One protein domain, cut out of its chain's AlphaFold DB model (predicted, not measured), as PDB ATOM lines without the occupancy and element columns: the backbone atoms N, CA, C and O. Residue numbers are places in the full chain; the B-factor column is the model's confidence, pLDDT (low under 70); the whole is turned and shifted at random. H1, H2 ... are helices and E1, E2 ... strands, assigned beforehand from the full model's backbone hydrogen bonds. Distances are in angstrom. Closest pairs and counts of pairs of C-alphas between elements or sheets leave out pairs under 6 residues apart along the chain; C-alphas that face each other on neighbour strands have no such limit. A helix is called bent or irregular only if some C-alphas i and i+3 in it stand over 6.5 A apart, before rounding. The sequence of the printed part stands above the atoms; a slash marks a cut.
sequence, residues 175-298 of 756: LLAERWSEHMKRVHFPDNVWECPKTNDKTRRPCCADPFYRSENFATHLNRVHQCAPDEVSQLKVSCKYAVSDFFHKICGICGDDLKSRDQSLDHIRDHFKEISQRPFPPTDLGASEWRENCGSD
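Overview. This is residues 175 to 298 of the 756 residues of the protein "C2H2-type domain-containing protein" of Phialocephala subalpina (UniProt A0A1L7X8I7). The domain is a long, loose rod of two lobes: H2 and H3 lie at one end beside a short two-stranded ribbon, E1 and E2, and H1, H4 and H5 lie at the other end with the loop 245 to 261. The chain crosses between the lobes twice, from H1 into E1 and from E2 into that loop. The printed part has 124 residues, with five named helices and two named strands in the order H1 E1 H2 H3 E2 H4 H5, E1 and E2 antiparallel; the class is mostly helix. It is loose, with a radius of gyration of the C-alphas of 19.1 A and spans of 60 by 26 by 24 A.

Along the chain. H1, residues 177 to 187, begins at C-alpha 177 (242.407, 203.788, 223.275) and is 15.7 A long; it is irregular, with C-alphas 178 and 181 7.4 A apart. E1 is residues 192 to 194, H2 residues 215 to 226 with 15.6 A, H3 residues 230 to 239 with 14.4 A, and E2 residues 241 to 244. H4, residues 262 to 276, is 21.1 A long. H5, residues 288 to 294, ends at C-alpha 294 (244.554, 225.767, 227.101).

Arrangement. H4 touches H1 with its residues 266 to 270 alone; the closest C-alphas of the two, those of Ser 181 and Leu 266, are 6.4 A apart. They run opposite ways at a shallow tilt of 34.7 degrees, only just short of steep. E1 and E2 are antiparallel neighbours at 143 degrees, with N 193 and O 242 within hydrogen-bond range at 2.9 A. The closest C-alphas of E1 and H2, of Trp 194 and Phe 218, are 6.6 A apart. H2 touches H3, C-alphas of Ala 219 and Val 233 being closest at 6.2 A, at a steep tilt of 56 degrees, opposite ways. H4 and H5 are only just apart, at 8.4 A. Every O i to N i+4 pair is within hydrogen-bond range in H2, H4 and H5; H1 has 5 of 7 and H3 5 of 6.

Size, cuts and confidence. The C-alphas farthest apart, of Lys 202 and Pro 280, are 62.0 A apart. The printed part has no cut. The links E1 to H2, E2 to H4 and H4 to H5 are long. The pLDDT is under 70 at residues 201 to 206, 209, 246 and 296 to 298.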
ATOM      1  N   LEU A 175     238.012 205.714 228.320       91.31
ATOM      2  CA  LEU A 175     237.694 204.893 227.156       91.31
ATOM      3  C   LEU A 175     238.925 204.092 226.739       91.31
ATOM      4  O   LEU A 175     240.040 204.599 226.791       91.31
ATOM      5  N   LEU A 176     238.737 202.864 226.251       91.75
ATOM      6  CA  LEU A 176     239.819 202.113 225.603       91.75
ATOM      7  C   LEU A 176     240.388 202.930 224.433       91.75
ATOM      8  O   LEU A 176     239.610 203.438 223.624       91.75
ATOM      9  N   ALA A 177     241.717 203.007 224.311       88.81
ATOM     10  CA  ALA A 177     242.407 203.788 223.275       88.81
ATOM     11  C   ALA A 177     241.856 203.548 221.853       88.81
ATOM     12  O   ALA A 177     241.605 204.494 221.107       88.81
ATOM     13  N   GLU A 178     241.568 202.286 221.517       89.31
ATOM     14  CA  GLU A 178     240.997 201.843 220.231       89.31
ATOM     15  C   GLU A 178     239.593 202.416 219.938       89.31
ATOM     16  O   GLU A 178     239.182 202.487 218.783       89.31
ATOM     17  N   ARG A 179     238.847 202.838 220.970       91.69
ATOM     18  CA  ARG A 179     237.484 203.397 220.872       91.69
ATOM     19  C   ARG A 179     237.400 204.887 221.195       91.69
ATOM     20  O   ARG A 179     236.340 205.481 221.007       91.69
ATOM     21  N   TRP A 180     238.483 205.507 221.664       93.56
ATOM     22  CA  TRP A 180     238.484 206.909 222.091       93.56
ATOM     23  C   TRP A 180     238.071 207.859 220.948       93.56
ATOM     24  O   TRP A 180     237.130 208.638 221.098       93.56
ATOM     25  N   SER A 181     238.660 207.720 219.755       89.38
ATOM     26  CA  SER A 181     238.271 208.546 218.598       89.38
ATOM     27  C   SER A 181     236.914 208.155 217.996       89.38
ATOM     28  O   SER A 181     236.232 209.006 217.436       89.38
ATOM     29  N   GLU A 182     236.483 206.895 218.132       90.12
ATOM     30  CA  GLU A 182     235.133 206.464 217.727       90.12
ATOM     31  C   GLU A 182     234.055 207.131 218.602       90.12
ATOM     32  O   GLU A 182     232.982 207.486 218.117       90.12
ATOM     33  N   HIS A 183     234.353 207.353 219.886       89.25
ATOM     34  CA  HIS A 183     233.523 208.142 220.790       89.25
ATOM     35  C   HIS A 183     233.527 209.633 220.422       89.25
ATOM     36  O   HIS A 183     232.448 210.210 220.283       89.25
ATOM     37  N   MET A 184     234.704 210.235 220.201       87.75
ATOM     38  CA  MET A 184     234.835 211.631 219.751       87.75
ATOM     39  C   MET A 184     233.956 211.910 218.523       87.75
ATOM     40  O   MET A 184     233.058 212.750 218.590       87.75
ATOM     41  N   LYS A 185     234.118 211.119 217.450       86.31
ATOM     42  CA  LYS A 185     233.356 211.232 216.189       86.31
ATOM     43  C   LYS A 185     231.861 210.880 216.295       86.31
ATOM     44  O   LYS A 185     231.153 210.963 215.300       86.31
ATOM     45  N   ARG A 186     231.355 210.450 217.458       83.31
ATOM     46  CA  ARG A 186     229.931 210.089 217.656       83.31
ATOM     47  C   ARG A 186     229.201 210.888 218.726       83.31
ATOM     48  O   ARG A 186     227.974 210.828 218.767       83.31
ATOM     49  N   VAL A 187     229.926 211.545 219.628       81.94
ATOM     50  CA  VAL A 187     229.343 212.227 220.796       81.94
ATOM     51  C   VAL A 187     229.671 213.717 220.814       81.94
ATOM     52  O   VAL A 187     228.861 214.484 221.322       81.94
ATOM     53  N   HIS A 188     230.806 214.121 220.238       81.94
ATOM     54  CA  HIS A 188     231.283 215.505 220.274       81.94
ATOM     55  C   HIS A 188     231.453 216.102 218.869       81.94
ATOM     56  O   HIS A 188     230.954 217.191 218.617       81.94
ATOM     57  N   PHE A 189     232.034 215.352 217.923       83.56
ATOM     58  CA  PHE A 189     232.334 215.829 216.560       83.56
ATOM     59  C   PHE A 189     231.719 214.932 215.463       83.56
ATOM     60  O   PHE A 189     232.453 214.342 214.659       83.56
ATOM     61  N   PRO A 190     230.380 214.758 215.451       82.00
ATOM     62  CA  PRO A 190     229.689 213.905 214.488       82.00
ATOM     63  C   PRO A 190     229.808 214.443 213.060       82.00
ATOM     64  O   PRO A 190     229.644 215.634 212.831       82.00
ATOM     65  N   ASP A 191     230.019 213.556 212.081       82.56
ATOM     66  CA  ASP A 191     230.034 213.921 210.653       82.56
ATOM     67  C   ASP A 191     228.734 214.597 210.190       82.56
ATOM     68  O   ASP A 191     228.727 215.358 209.225       82.56
ATOM     69  N   ASN A 192     227.606 214.239 210.811       84.56
ATOM     70  CA  ASN A 192     226.282 214.684 210.399       84.56
ATOM     71  C   ASN A 192     225.336 214.791 211.594       84.56
ATOM     72  O   ASN A 192     225.413 213.982 212.524       84.56
ATOM     73  N   VAL A 193     224.371 215.701 211.494       86.06
ATOM     74  CA  VAL A 193     223.173 215.708 212.339       86.06
ATOM     75  C   VAL A 193     221.917 215.491 211.502       86.06
ATOM     76  O   VAL A 193     221.935 215.601 210.272       86.06
ATOM     77  N   TRP A 194     220.812 215.203 212.183       86.94
ATOM     78  CA  TRP A 194     219.477 215.152 211.603       86.94
ATOM     79  C   TRP A 194     218.525 216.055 212.384       86.94
ATOM     80  O   TRP A 194     218.496 215.995 213.612       86.94
ATOM     81  N   GLU A 195     217.708 216.844 211.695       82.56
ATOM     82  CA  GLU A 195     216.665 217.669 212.324       82.56
ATOM     83  C   GLU A 195     215.279 217.222 211.859       82.56
ATOM     84  O   GLU A 195     215.112 216.767 210.728       82.56
ATOM     85  N   CYS A 196     214.270 217.316 212.728       85.00
ATOM     86  CA  CYS A 196     212.914 216.931 212.353       85.00
ATOM     87  C   CYS A 196     212.159 218.127 211.753       85.00
ATOM     88  O   CYS A 196     211.962 219.116 212.459       85.00
ATOM     89  N   PRO A 197     211.684 218.044 210.495       78.31
ATOM     90  CA  PRO A 197     210.927 219.127 209.871       78.31
ATOM     91  C   PRO A 197     209.462 219.180 210.338       78.31
ATOM     92  O   PRO A 197     208.739 220.103 209.971       78.31
ATOM     93  N   LYS A 198     208.989 218.183 211.103       76.44
ATOM     94  CA  LYS A 198     207.588 218.088 211.525       76.44
ATOM     95  C   LYS A 198     207.325 218.894 212.802       76.44
ATOM     96  O   LYS A 198     208.077 218.854 213.777       76.44
ATOM     97  N   THR A 199     206.212 219.617 212.807       79.81
ATOM     98  CA  THR A 199     205.705 220.326 213.985       79.81
ATOM     99  C   THR A 199     204.842 219.418 214.859       79.81
ATOM    100  O   THR A 199     204.391 218.355 214.441       79.81
ATOM    101  N   ASN A 200     204.664 219.809 216.119       72.19
ATOM    102  CA  ASN A 200     203.682 219.224 217.021       72.19
ATOM    103  C   ASN A 200     202.344 219.940 216.805       72.19
ATOM    104  O   ASN A 200     202.228 221.137 217.083       72.19
ATOM    105  N   ASP A 201     201.333 219.204 216.348       64.06
ATOM    106  CA  ASP A 201     200.034 219.744 215.924       64.06
ATOM    107  C   ASP A 201     199.334 220.568 217.017       64.06
ATOM    108  O   ASP A 201     198.626 221.532 216.723       64.06
ATOM    109  N   LYS A 202     199.572 220.231 218.293       63.22
ATOM    110  CA  LYS A 202     198.946 220.890 219.452       63.22
ATOM    111  C   LYS A 202     199.568 222.237 219.814       63.22
ATOM    112  O   LYS A 202     198.923 223.034 220.486       63.22
ATOM    113  N   THR A 203     200.819 222.487 219.426       67.88
ATOM    114  CA  THR A 203     201.550 223.719 219.788       67.88
ATOM    115  C   THR A 203     201.996 224.534 218.578       67.88
ATOM    116  O   THR A 203     202.477 225.653 218.753       67.88
ATOM    117  N   ARG A 204     201.901 223.962 217.368       59.72
ATOM    118  CA  ARG A 204     202.536 224.420 216.118       59.72
ATOM    119  C   ARG A 204     204.051 224.656 216.211       59.72
ATOM    120  O   ARG A 204     204.646 225.153 215.259       59.72
ATOM    121  N   ARG A 205     204.703 224.266 217.311       66.00
ATOM    122  CA  ARG A 205     206.164 224.327 217.452       66.00
ATOM    123  C   ARG A 205     206.787 223.039 216.901       66.00
ATOM    124  O   ARG A 205     206.189 221.976 217.086       66.00
ATOM    125  N   PRO A 206     207.965 223.087 216.253       64.62
ATOM    126  CA  PRO A 206     208.752 221.897 215.920       64.62
ATOM    127  C   PRO A 206     208.899 220.956 217.121       64.62
ATOM    128  O   PRO A 206     209.057 221.384 218.266       64.62
ATOM    129  N   CYS A 207     208.796 219.660 216.847       77.25
ATOM    130  CA  CYS A 207     208.664 218.584 217.834       77.25
ATOM    131  C   CYS A 207     209.892 218.352 218.733       77.25
ATOM    132  O   CYS A 207     209.774 217.688 219.764       77.25
ATOM    133  N   CYS A 208     211.062 218.860 218.340       74.56
ATOM    134  CA  CYS A 208     212.305 218.771 219.093       74.56
ATOM    135  C   CYS A 208     213.055 220.111 219.040       74.56
ATOM    136  O   CYS A 208     212.952 220.863 218.065       74.56
ATOM    137  N   ALA A 209     213.777 220.425 220.116       65.38
ATOM    138  CA  ALA A 209     214.635 221.606 220.192       65.38
ATOM    139  C   ALA A 209     216.043 221.317 219.660       65.38
ATOM    140  O   ALA A 209     216.597 222.143 218.940       65.38
ATOM    141  N   ASP A 210     216.573 220.139 219.989       71.81
ATOM    142  CA  ASP A 210     217.950 219.744 219.715       71.81
ATOM    143  C   ASP A 210     218.062 218.879 218.447       71.81
ATOM    144  O   ASP A 210     217.168 218.067 218.171       71.81
ATOM    145  N   PRO A 211     219.168 218.986 217.689       78.81
ATOM    146  CA  PRO A 211     219.436 218.109 216.557       78.81
ATOM    147  C   PRO A 211     219.793 216.684 217.016       78.81
ATOM    148  O   PRO A 211     220.461 216.455 218.026       78.81
ATOM    149  N   PHE A 212     219.387 215.687 216.233       81.69
ATOM    150  CA  PHE A 212     219.707 214.286 216.476       81.69
ATOM    151  C   PHE A 212     221.084 213.951 215.893       81.69
ATOM    152  O   PHE A 212     221.236 213.827 214.684       81.69
ATOM    153  N   TYR A 213     222.075 213.672 216.739       82.94
ATOM    154  CA  TYR A 213     223.427 213.264 216.310       82.94
ATOM    155  C   TYR A 213     223.525 211.829 215.740       82.94
ATOM    156  O   TYR A 213     224.621 211.312 215.523       82.94
ATOM    157  N   ARG A 214     222.394 211.130 215.549       83.50
ATOM    158  CA  ARG A 214     222.335 209.732 215.082       83.50
ATOM    159  C   ARG A 214     221.080 209.429 214.268       83.50
ATOM    160  O   ARG A 214     219.963 209.627 214.748       83.50
ATOM    161  N   SER A 215     221.271 208.815 213.100       87.44
ATOM    162  CA  SER A 215     220.187 208.397 212.201       87.44
ATOM    163  C   SER A 215     219.201 207.406 212.844       87.44
ATOM    164  O   SER A 215     218.002 207.474 212.574       87.44
ATOM    165  N   GLU A 216     219.650 206.511 213.737       88.81
ATOM    166  CA  GLU A 216     218.748 205.551 214.397       88.81
ATOM    167  C   GLU A 216     217.855 206.223 215.450       88.81
ATOM    168  O   GLU A 216     216.682 205.866 215.596       88.81
ATOM    169  N   ASN A 217     218.388 207.227 216.152       89.69
ATOM    170  CA  ASN A 217     217.624 208.034 217.101       89.69
ATOM    171  C   ASN A 217     216.581 208.875 216.356       89.69
ATOM    172  O   ASN A 217     215.416 208.878 216.747       89.69
ATOM    173  N   PHE A 218     216.979 209.510 215.248       91.19
ATOM    174  CA  PHE A 218     216.085 210.276 214.381       91.19
ATOM    175  C   PHE A 218     214.940 209.416 213.818       91.19
ATOM    176  O   PHE A 218     213.772 209.777 213.935       91.19
ATOM    177  N   ALA A 219     215.249 208.218 213.314       91.44
ATOM    178  CA  ALA A 219     214.244 207.261 212.849       91.44
ATOM    179  C   ALA A 219     213.282 206.827 213.967       91.44
ATOM    180  O   ALA A 219     212.073 206.751 213.768       91.44
ATOM    181  N   THR A 220     213.818 206.575 215.165       92.06
ATOM    182  CA  THR A 220     213.017 206.204 216.340       92.06
ATOM    183  C   THR A 220     212.105 207.351 216.781       92.06
ATOM    184  O   THR A 220     210.984 207.098 217.218       92.06
ATOM    185  N   HIS A 221     212.553 208.601 216.645       91.56
ATOM    186  CA  HIS A 221     211.747 209.791 216.893       91.56
ATOM    187  C   HIS A 221     210.608 209.925 215.870       91.56
ATOM    188  O   HIS A 221     209.452 210.001 216.284       91.56
ATOM    189  N   LEU A 222     210.900 209.864 214.565       90.25
ATOM    190  CA  LEU A 222     209.882 209.930 213.506       90.25
ATOM    191  C   LEU A 222     208.806 208.844 213.677       90.25
ATOM    192  O   LEU A 222     207.616 209.157 213.687       90.25
ATOM    193  N   ASN A 223     209.216 207.594 213.927       90.12
ATOM    194  CA  ASN A 223     208.298 206.474 214.163       90.12
ATOM    195  C   ASN A 223     207.399 206.673 215.396       90.12
ATOM    196  O   ASN A 223     206.239 206.276 215.378       90.12
ATOM    197  N   ARG A 224     207.925 207.237 216.494       90.25
ATOM    198  CA  ARG A 224     207.198 207.317 217.778       90.25
ATOM    199  C   ARG A 224     206.386 208.591 217.968       90.25
ATOM    200  O   ARG A 224     205.362 208.542 218.635       90.25
ATOM    201  N   VAL A 225     206.869 209.719 217.453       88.00
ATOM    202  CA  VAL A 225     206.243 211.036 217.652       88.00
ATOM    203  C   VAL A 225     205.313 211.380 216.493       88.00
ATOM    204  O   VAL A 225     204.234 211.912 216.726       88.00
ATOM    205  N   HIS A 226     205.699 211.028 215.264       86.19
ATOM    206  CA  HIS A 226     204.974 211.404 214.047       86.19
ATOM    207  C   HIS A 226     204.370 210.223 213.282       86.19
ATOM    208  O   HIS A 226     203.707 210.452 212.277       86.19
ATOM    209  N   GLN A 227     204.588 208.985 213.749       88.69
ATOM    210  CA  GLN A 227     204.017 207.757 213.176       88.69
ATOM    211  C   GLN A 227     204.284 207.622 211.662       88.69
ATOM    212  O   GLN A 227     203.477 207.070 210.918       88.69
ATOM    213  N   CYS A 228     205.432 208.146 211.214       88.25
ATOM    214  CA  CYS A 228     205.829 208.191 209.810       88.25
ATOM    215  C   CYS A 228     205.927 206.788 209.186       88.25
ATOM    216  O   CYS A 228     206.383 205.841 209.834       88.25
ATOM    217  N   ALA A 229     205.584 206.672 207.902       91.88
ATOM    218  CA  ALA A 229     205.744 205.424 207.155       91.88
ATOM    219  C   ALA A 229     207.239 205.057 206.978       91.88
ATOM    220  O   ALA A 229     208.078 205.959 206.911       91.88
ATOM    221  N   PRO A 230     207.611 203.765 206.847       90.75
ATOM    222  CA  PRO A 230     209.013 203.351 206.690       90.75
ATOM    223  C   PRO A 230     209.745 204.030 205.522       90.75
ATOM    224  O   PRO A 230     210.928 204.367 205.642       90.75
ATOM    225  N   ASP A 231     209.036 204.281 204.422       90.88
ATOM    226  CA  ASP A 231     209.568 204.950 203.233       90.88
ATOM    227  C   ASP A 231     209.747 206.454 203.467       90.88
ATOM    228  O   ASP A 231     210.807 207.001 203.171       90.88
ATOM    229  N   GLU A 232     208.775 207.108 204.114       86.88
ATOM    230  CA  GLU A 232     208.869 208.512 204.539       86.88
ATOM    231  C   GLU A 232     210.063 208.720 205.486       86.88
ATOM    232  O   GLU A 232     210.859 209.640 205.313       86.88
ATOM    233  N   VAL A 233     210.256 207.821 206.456       88.25
ATOM    234  CA  VAL A 233     211.415 207.831 207.365       88.25
ATOM    235  C   VAL A 233     212.722 207.654 206.599       88.25
ATOM    236  O   VAL A 233     213.739 208.246 206.964       88.25
ATOM    237  N   SER A 234     212.719 206.846 205.540       90.44
ATOM    238  CA  SER A 234     213.898 206.607 204.706       90.44
ATOM    239  C   SER A 234     214.236 207.817 203.831       90.44
ATOM    240  O   SER A 234     215.411 208.163 203.721       90.44
ATOM    241  N   GLN A 235     213.231 208.529 203.314       84.75
ATOM    242  CA  GLN A 235     213.405 209.817 202.637       84.75
ATOM    243  C   GLN A 235     213.912 210.895 203.609       84.75
ATOM    244  O   GLN A 235     214.942 211.517 203.350       84.75
ATOM    245  N   LEU A 236     213.262 211.068 204.768       81.81
ATOM    246  CA  LEU A 236     213.626 212.069 205.780       81.81
ATOM    247  C   LEU A 236     215.045 211.866 206.338       81.81
ATOM    248  O   LEU A 236     215.766 212.836 206.564       81.81
ATOM    249  N   LYS A 237     215.505 210.616 206.498       86.06
ATOM    250  CA  LYS A 237     216.906 210.291 206.854       86.06
ATOM    251  C   LYS A 237     217.946 210.829 205.867       86.06
ATOM    252  O   LYS A 237     219.118 210.907 206.241       86.06
ATOM    253  N   VAL A 238     217.552 211.122 204.627       84.50
ATOM    254  CA  VAL A 238     218.422 211.646 203.567       84.50
ATOM    255  C   VAL A 238     218.195 213.145 203.376       84.50
ATOM    256  O   VAL A 238     219.165 213.894 203.352       84.50
ATOM    257  N   SER A 239     216.941 213.598 203.285       77.00
ATOM    258  CA  SER A 239     216.609 215.006 203.023       77.00
ATOM    259  C   SER A 239     216.854 215.936 204.215       77.00
ATOM    260  O   SER A 239     217.149 217.109 204.005       77.00
ATOM    261  N   CYS A 240     216.780 215.422 205.446       82.00
ATOM    262  CA  CYS A 240     217.009 216.179 206.681       82.00
ATOM    263  C   CYS A 240     218.347 215.822 207.348       82.00
ATOM    264  O   CYS A 240     218.471 215.903 208.570       82.00
ATOM    265  N   LYS A 241     219.330 215.374 206.555       84.69
ATOM    266  CA  LYS A 241     220.700 215.067 206.980       84.69
ATOM    267  C   LYS A 241     221.619 216.239 206.638       84.69
ATOM    268  O   LYS A 241     221.796 216.554 205.463       84.69
ATOM    269  N   TYR A 242     222.265 216.812 207.645       78.25
ATOM    270  CA  TYR A 242     223.148 217.966 207.491       78.25
ATOM    271  C   TYR A 242     224.584 217.582 207.849       78.25
ATOM    272  O   TYR A 242     224.820 217.042 208.930       78.25
ATOM    273  N   ALA A 243     225.534 217.825 206.943       78.06
ATOM    274  CA  ALA A 243     226.947 217.499 207.140       78.06
ATOM    275  C   ALA A 243     227.652 218.629 207.902       78.06
ATOM    276  O   ALA A 243     227.620 219.777 207.461       78.06
ATOM    277  N   VAL A 244     228.269 218.300 209.036       77.75
ATOM    278  CA  VAL A 244     228.942 219.264 209.917       77.75
ATOM    279  C   VAL A 244     230.325 219.582 209.344       77.75
ATOM    280  O   VAL A 244     231.164 218.683 209.257       77.75
ATOM    281  N   SER A 245     230.589 220.841 208.983       73.06
ATOM    282  CA  SER A 245     231.944 221.307 208.654       73.06
ATOM    283  C   SER A 245     232.547 222.129 209.796       73.06
ATOM    284  O   SER A 245     231.831 222.673 210.632       73.06
ATOM    285  N   ASP A 246     233.881 222.168 209.854       68.75
ATOM    286  CA  ASP A 246     234.702 223.080 210.677       68.75
ATOM    287  C   ASP A 246     234.505 223.051 212.207       68.75
ATOM    288  O   ASP A 246     235.198 223.762 212.938       68.75
ATOM    289  N   PHE A 247     233.630 222.171 212.697       75.50
ATOM    290  CA  PHE A 247     233.348 221.936 214.108       75.50
ATOM    291  C   PHE A 247     234.318 220.899 214.694       75.50
ATOM    292  O   PHE A 247     234.069 219.690 214.661       75.50
ATOM    293  N   PHE A 248     235.463 221.378 215.177       82.19
ATOM    294  CA  PHE A 248     236.491 220.607 215.881       82.19
ATOM    295  C   PHE A 248     237.473 221.548 216.599       82.19
ATOM    296  O   PHE A 248     237.481 222.754 216.351       82.19
ATOM    297  N   HIS A 249     238.337 221.003 217.458       81.25
ATOM    298  CA  HIS A 249     239.391 221.772 218.125       81.25
ATOM    299  C   HIS A 249     240.479 222.183 217.125       81.25
ATOM    300  O   HIS A 249     241.294 221.354 216.710       81.25
ATOM    301  N   LYS A 250     240.441 223.457 216.711       85.06
ATOM    302  CA  LYS A 250     241.364 224.065 215.737       85.06
ATOM    303  C   LYS A 250     242.755 224.345 216.306       85.06
ATOM    304  O   LYS A 250     243.690 224.435 215.528       85.06
ATOM    305  N   ILE A 251     242.893 224.431 217.627       85.50
ATOM    306  CA  ILE A 251     244.172 224.568 218.335       85.50
ATOM    307  C   ILE A 251     244.296 223.391 219.305       85.50
ATOM    308  O   ILE A 251     243.311 222.989 219.929       85.50
ATOM    309  N   CYS A 252     245.489 222.813 219.434       89.88
ATOM    310  CA  CYS A 252     245.743 221.754 220.408       89.88
ATOM    311  C   CYS A 252     246.111 222.307 221.795       89.88
ATOM    312  O   CYS A 252     247.197 222.853 221.970       89.88
ATOM    313  N   GLY A 253     245.292 222.059 222.823       85.44
ATOM    314  CA  GLY A 253     245.581 222.487 224.203       85.44
ATOM    315  C   GLY A 253     246.815 221.858 224.889       85.44
ATOM    316  O   GLY A 253     247.093 222.185 226.038       85.44
ATOM    317  N   ILE A 254     247.555 220.951 224.232       87.06
ATOM    318  CA  ILE A 254     248.787 220.336 224.776       87.06
ATOM    319  C   ILE A 254     250.068 220.937 224.170       87.06
ATOM    320  O   ILE A 254     251.082 221.003 224.862       87.06
ATOM    321  N   CYS A 255     250.048 221.383 222.909       91.19
ATOM    322  CA  CYS A 255     251.237 221.908 222.216       91.19
ATOM    323  C   CYS A 255     251.049 223.285 221.556       91.19
ATOM    324  O   CYS A 255     252.041 223.921 221.212       91.19
ATOM    325  N   GLY A 256     249.807 223.747 221.375       87.44
ATOM    326  CA  GLY A 256     249.471 224.975 220.649       87.44
ATOM    327  C   GLY A 256     249.367 224.837 219.124       87.44
ATOM    328  O   GLY A 256     249.118 225.842 218.467       87.44
ATOM    329  N   ASP A 257     249.532 223.641 218.544       90.12
ATOM    330  CA  ASP A 257     249.506 223.451 217.083       90.12
ATOM    331  C   ASP A 257     248.144 223.795 216.449       90.12
ATOM    332  O   ASP A 257     247.090 223.366 216.934       90.12
ATOM    333  N   ASP A 258     248.189 224.488 215.304       88.12
ATOM    334  CA  ASP A 258     247.044 224.758 214.426       88.12
ATOM    335  C   ASP A 258     246.642 223.515 213.611       88.12
ATOM    336  O   ASP A 258     247.385 222.984 212.773       88.12
ATOM    337  N   LEU A 259     245.404 223.077 213.809       88.62
ATOM    338  CA  LEU A 259     244.820 221.865 213.250       88.62
ATOM    339  C   LEU A 259     243.834 222.239 212.135       88.62
ATOM    340  O   LEU A 259     242.896 223.007 212.333       88.62
ATOM    341  N   LYS A 260     244.034 221.679 210.936       84.06
ATOM    342  CA  LYS A 260     243.328 222.096 209.707       84.06
ATOM    343  C   LYS A 260     242.107 221.242 209.368       84.06
ATOM    344  O   LYS A 260     241.369 221.567 208.444       84.06
ATOM    345  N   SER A 261     241.890 220.140 210.082       87.31
ATOM    346  CA  SER A 261     240.704 219.293 209.926       87.31
ATOM    347  C   SER A 261     240.373 218.552 211.218       87.31
ATOM    348  O   SER A 261     241.261 218.269 212.027       87.31
ATOM    349  N   ARG A 262     239.102 218.158 211.381       86.81
ATOM    350  CA  ARG A 262     238.647 217.336 212.513       86.81
ATOM    351  C   ARG A 262     239.463 216.058 212.650       86.81
ATOM    352  O   ARG A 262     239.829 215.684 213.755       86.81
ATOM    353  N   ASP A 263     239.724 215.370 211.545       88.81
ATOM    354  CA  ASP A 263     240.378 214.067 211.610       88.81
ATOM    355  C   ASP A 263     241.862 214.204 211.978       88.81
ATOM    356  O   ASP A 263     242.308 213.497 212.877       88.81
ATOM    357  N   GLN A 264     242.560 215.223 211.456       90.81
ATOM    358  CA  GLN A 264     243.884 215.620 211.955       90.81
ATOM    359  C   GLN A 264     243.849 215.956 213.456       90.81
ATOM    360  O   GLN A 264     244.692 215.468 214.199       90.81
ATOM    361  N   SER A 265     242.870 216.746 213.912       89.69
ATOM    362  CA  SER A 265     242.706 217.135 215.323       89.69
ATOM    363  C   SER A 265     242.522 215.921 216.244       89.69
ATOM    364  O   SER A 265     243.224 215.771 217.245       89.69
ATOM    365  N   LEU A 266     241.649 214.983 215.868       90.88
ATOM    366  CA  LEU A 266     241.377 213.773 216.647       90.88
ATOM    367  C   LEU A 266     242.499 212.728 216.586       90.88
ATOM    368  O   LEU A 266     242.650 211.960 217.538       90.88
ATOM    369  N   ASP A 267     243.269 212.659 215.501       91.94
ATOM    370  CA  ASP A 267     244.457 211.804 215.432       91.94
ATOM    371  C   ASP A 267     245.605 212.395 216.271       91.94
ATOM    372  O   ASP A 267     246.181 211.687 217.096       91.94
ATOM    373  N   HIS A 268     245.850 213.704 216.161       93.25
ATOM    374  CA  HIS A 268     246.880 214.438 216.901       93.25
ATOM    375  C   HIS A 268     246.673 214.395 218.429       93.25
ATOM    376  O   HIS A 268     247.586 214.016 219.164       93.25
ATOM    377  N   ILE A 269     245.457 214.671 218.927       90.50
ATOM    378  CA  ILE A 269     245.145 214.566 220.370       90.50
ATOM    379  C   ILE A 269     245.339 213.120 220.873       90.50
ATOM    380  O   ILE A 269     245.846 212.900 221.977       90.50
ATOM    381  N   ARG A 270     244.994 212.109 220.057       91.69
ATOM    382  CA  ARG A 270     245.225 210.697 220.405       91.69
ATOM    383  C   ARG A 270     246.717 210.382 220.509       91.69
ATOM    384  O   ARG A 270     247.110 209.643 221.412       91.69
ATOM    385  N   ASP A 271     247.537 210.906 219.600       93.25
ATOM    386  CA  ASP A 271     248.980 210.680 219.627       93.25
ATOM    387  C   ASP A 271     249.649 211.353 220.836       93.25
ATOM    388  O   ASP A 271     250.464 210.702 221.488       93.25
ATOM    389  N   HIS A 272     249.206 212.536 221.276       93.81
ATOM    390  CA  HIS A 272     249.657 213.091 222.560       93.81
ATOM    391  C   HIS A 272     249.264 212.229 223.768       93.81
ATOM    392  O   HIS A 272     250.119 211.936 224.604       93.81
ATOM    393  N   PHE A 273     248.024 211.736 223.874       92.31
ATOM    394  CA  PHE A 273     247.670 210.805 224.964       92.31
ATOM    395  C   PHE A 273     248.491 209.504 224.908       92.31
ATOM    396  O   PHE A 273     248.883 208.954 225.943       92.31
ATOM    397  N   LYS A 274     248.829 209.031 223.706       92.25
ATOM    398  CA  LYS A 274     249.724 207.891 223.478       92.25
ATOM    399  C   LYS A 274     251.169 208.184 223.895       92.25
ATOM    400  O   LYS A 274     251.781 207.319 224.516       92.25
ATOM    401  N   GLU A 275     251.712 209.367 223.637       92.50
ATOM    402  CA  GLU A 275     253.031 209.800 224.122       92.50
ATOM    403  C   GLU A 275     253.058 209.967 225.643       92.50
ATOM    404  O   GLU A 275     253.922 209.406 226.319       92.50
ATOM    405  N   ILE A 276     252.084 210.691 226.202       90.62
ATOM    406  CA  ILE A 276     251.986 210.966 227.638       90.62
ATOM    407  C   ILE A 276     251.844 209.653 228.418       90.62
ATOM    408  O   ILE A 276     252.568 209.453 229.389       90.62
ATOM    409  N   SER A 277     251.023 208.707 227.940       90.00
ATOM    410  CA  SER A 277     250.869 207.370 228.549       90.00
ATOM    411  C   SER A 277     252.111 206.466 228.465       90.00
ATOM    412  O   SER A 277     252.142 205.419 229.111       90.00
ATOM    413  N   GLN A 278     253.140 206.852 227.702       89.94
ATOM    414  CA  GLN A 278     254.432 206.156 227.627       89.94
ATOM    415  C   GLN A 278     255.529 206.802 228.491       89.94
ATOM    416  O   GLN A 278     256.615 206.230 228.609       89.94
ATOM    417  N   ARG A 279     255.272 207.963 229.114       89.56
ATOM    418  CA  ARG A 279     256.213 208.599 230.052       89.56
ATOM    419  C   ARG A 279     256.403 207.712 231.301       89.56
ATOM    420  O   ARG A 279     255.467 207.009 231.677       89.56
ATOM    421  N   PRO A 280     257.566 207.745 231.990       84.31
ATOM    422  CA  PRO A 280     257.815 206.896 233.167       84.31
ATOM    423  C   PRO A 280     256.819 207.103 234.318       84.31
ATOM    424  O   PRO A 280     256.526 206.165 235.055       84.31
ATOM    425  N   PHE A 281     256.287 208.322 234.440       80.06
ATOM    426  CA  PHE A 281     255.240 208.703 235.384       80.06
ATOM    427  C   PHE A 281     254.186 209.535 234.629       80.06
ATOM    428  O   PHE A 281     254.345 210.752 234.508       80.06
ATOM    429  N   PRO A 282     253.156 208.904 234.036       84.31
ATOM    430  CA  PRO A 282     252.102 209.623 233.329       84.31
ATOM    431  C   PRO A 282     251.142 210.299 234.330       84.31
ATOM    432  O   PRO A 282     250.787 209.672 235.332       84.31
ATOM    433  N   PRO A 283     250.668 211.534 234.073       84.94
ATOM    434  CA  PRO A 283     249.545 212.115 234.806       84.94
ATOM    435  C   PRO A 283     248.299 211.226 234.704       84.94
ATOM    436  O   PRO A 283     248.027 210.657 233.646       84.94
ATOM    437  N   THR A 284     247.520 211.126 235.782       82.12
ATOM    438  CA  THR A 284     246.336 210.245 235.861       82.12
ATOM    439  C   THR A 284     245.281 210.552 234.793       82.12
ATOM    440  O   THR A 284     244.589 209.649 234.335       82.12
ATOM    441  N   ASP A 285     245.165 211.815 234.380       83.56
ATOM    442  CA  ASP A 285     244.253 212.293 233.336       83.56
ATOM    443  C   ASP A 285     244.937 212.475 231.967       83.56
ATOM    444  O   ASP A 285     244.341 213.049 231.057       83.56
ATOM    445  N   LEU A 286     246.192 212.035 231.823       85.88
ATOM    446  CA  LEU A 286     247.035 212.220 230.637       85.88
ATOM    447  C   LEU A 286     247.110 213.678 230.127       85.88
ATOM    448  O   LEU A 286     247.307 213.887 228.933       85.88
ATOM    449  N   GLY A 287     246.966 214.677 231.008       81.94
ATOM    450  CA  GLY A 287     246.982 216.098 230.634       81.94
ATOM    451  C   GLY A 287     245.653 216.622 230.075       81.94
ATOM    452  O   GLY A 287     245.597 217.737 229.568       81.94
ATOM    453  N   ALA A 288     244.558 215.858 230.160       83.88
ATOM    454  CA  ALA A 288     243.257 216.283 229.643       83.88
ATOM    455  C   ALA A 288     242.646 217.494 230.380       83.88
ATOM    456  O   ALA A 288     241.726 218.112 229.848       83.88
ATOM    457  N   SER A 289     243.103 217.827 231.592       81.00
ATOM    458  CA  SER A 289     242.683 219.039 232.319       81.00
ATOM    459  C   SER A 289     243.438 220.279 231.846       81.00
ATOM    460  O   SER A 289     242.794 221.243 231.451       81.00
ATOM    461  N   GLU A 290     244.767 220.199 231.764       82.06
ATOM    462  CA  GLU A 290     245.635 221.214 231.147       82.06
ATOM    463  C   GLU A 290     245.181 221.522 229.709       82.06
ATOM    464  O   GLU A 290     244.980 222.677 229.340       82.06
ATOM    465  N   TRP A 291     244.869 220.479 228.933       84.94
ATOM    466  CA  TRP A 291     244.303 220.621 227.594       84.94
ATOM    467  C   TRP A 291     242.990 221.429 227.579       84.94
ATOM    468  O   TRP A 291     242.816 222.254 226.689       84.94
ATOM    469  N   ARG A 292     242.076 221.237 228.547       80.31
ATOM    470  CA  ARG A 292     240.789 221.970 228.613       80.31
ATOM    471  C   ARG A 292     240.968 223.445 228.959       80.31
ATOM    472  O   ARG A 292     240.185 224.268 228.503       80.31
ATOM    473  N   GLU A 293     241.965 223.769 229.774       80.50
ATOM    474  CA  GLU A 293     242.276 225.152 230.152       80.50
ATOM    475  C   GLU A 293     242.951 225.898 228.986       80.50
ATOM    476  O   GLU A 293     242.647 227.062 228.735       80.50
ATOM    477  N   ASN A 294     243.784 225.199 228.209       81.56
ATOM    478  CA  ASN A 294     244.554 225.767 227.101       81.56
ATOM    479  C   ASN A 294     243.848 225.755 225.730       81.56
ATOM    480  O   ASN A 294     244.274 226.480 224.835       81.56
ATOM    481  N   CYS A 295     242.820 224.923 225.506       76.12
ATOM    482  CA  CYS A 295     242.246 224.727 224.162       76.12
ATOM    483  C   CYS A 295     241.609 226.002 223.569       76.12
ATOM    484  O   CYS A 295     241.464 226.096 222.349       76.12
ATOM    485  N   GLY A 296     241.215 226.971 224.406       62.47
ATOM    486  CA  GLY A 296     240.741 228.313 224.018       62.47
ATOM    487  C   GLY A 296     239.383 228.369 223.304       62.47
ATOM    488  O   GLY A 296     238.682 229.373 223.380       62.47
ATOM    489  N   SER A 297     238.974 227.288 222.644       59.12
ATOM    490  CA  SER A 297     237.624 227.088 222.138       59.12
ATOM    491  C   SER A 297     236.653 226.897 223.300       59.12
ATOM    492  O   SER A 297     236.754 225.902 224.022       59.12
ATOM    493  N   ASP A 298     235.669 227.787 223.429       49.97
ATOM    494  CA  ASP A 298     234.500 227.554 224.273       49.97
ATOM    495  C   ASP A 298     233.899 226.175 223.947       49.97
ATOM    496  O   ASP A 298     233.331 225.978 222.873       49.97
TER     497      ASP A 298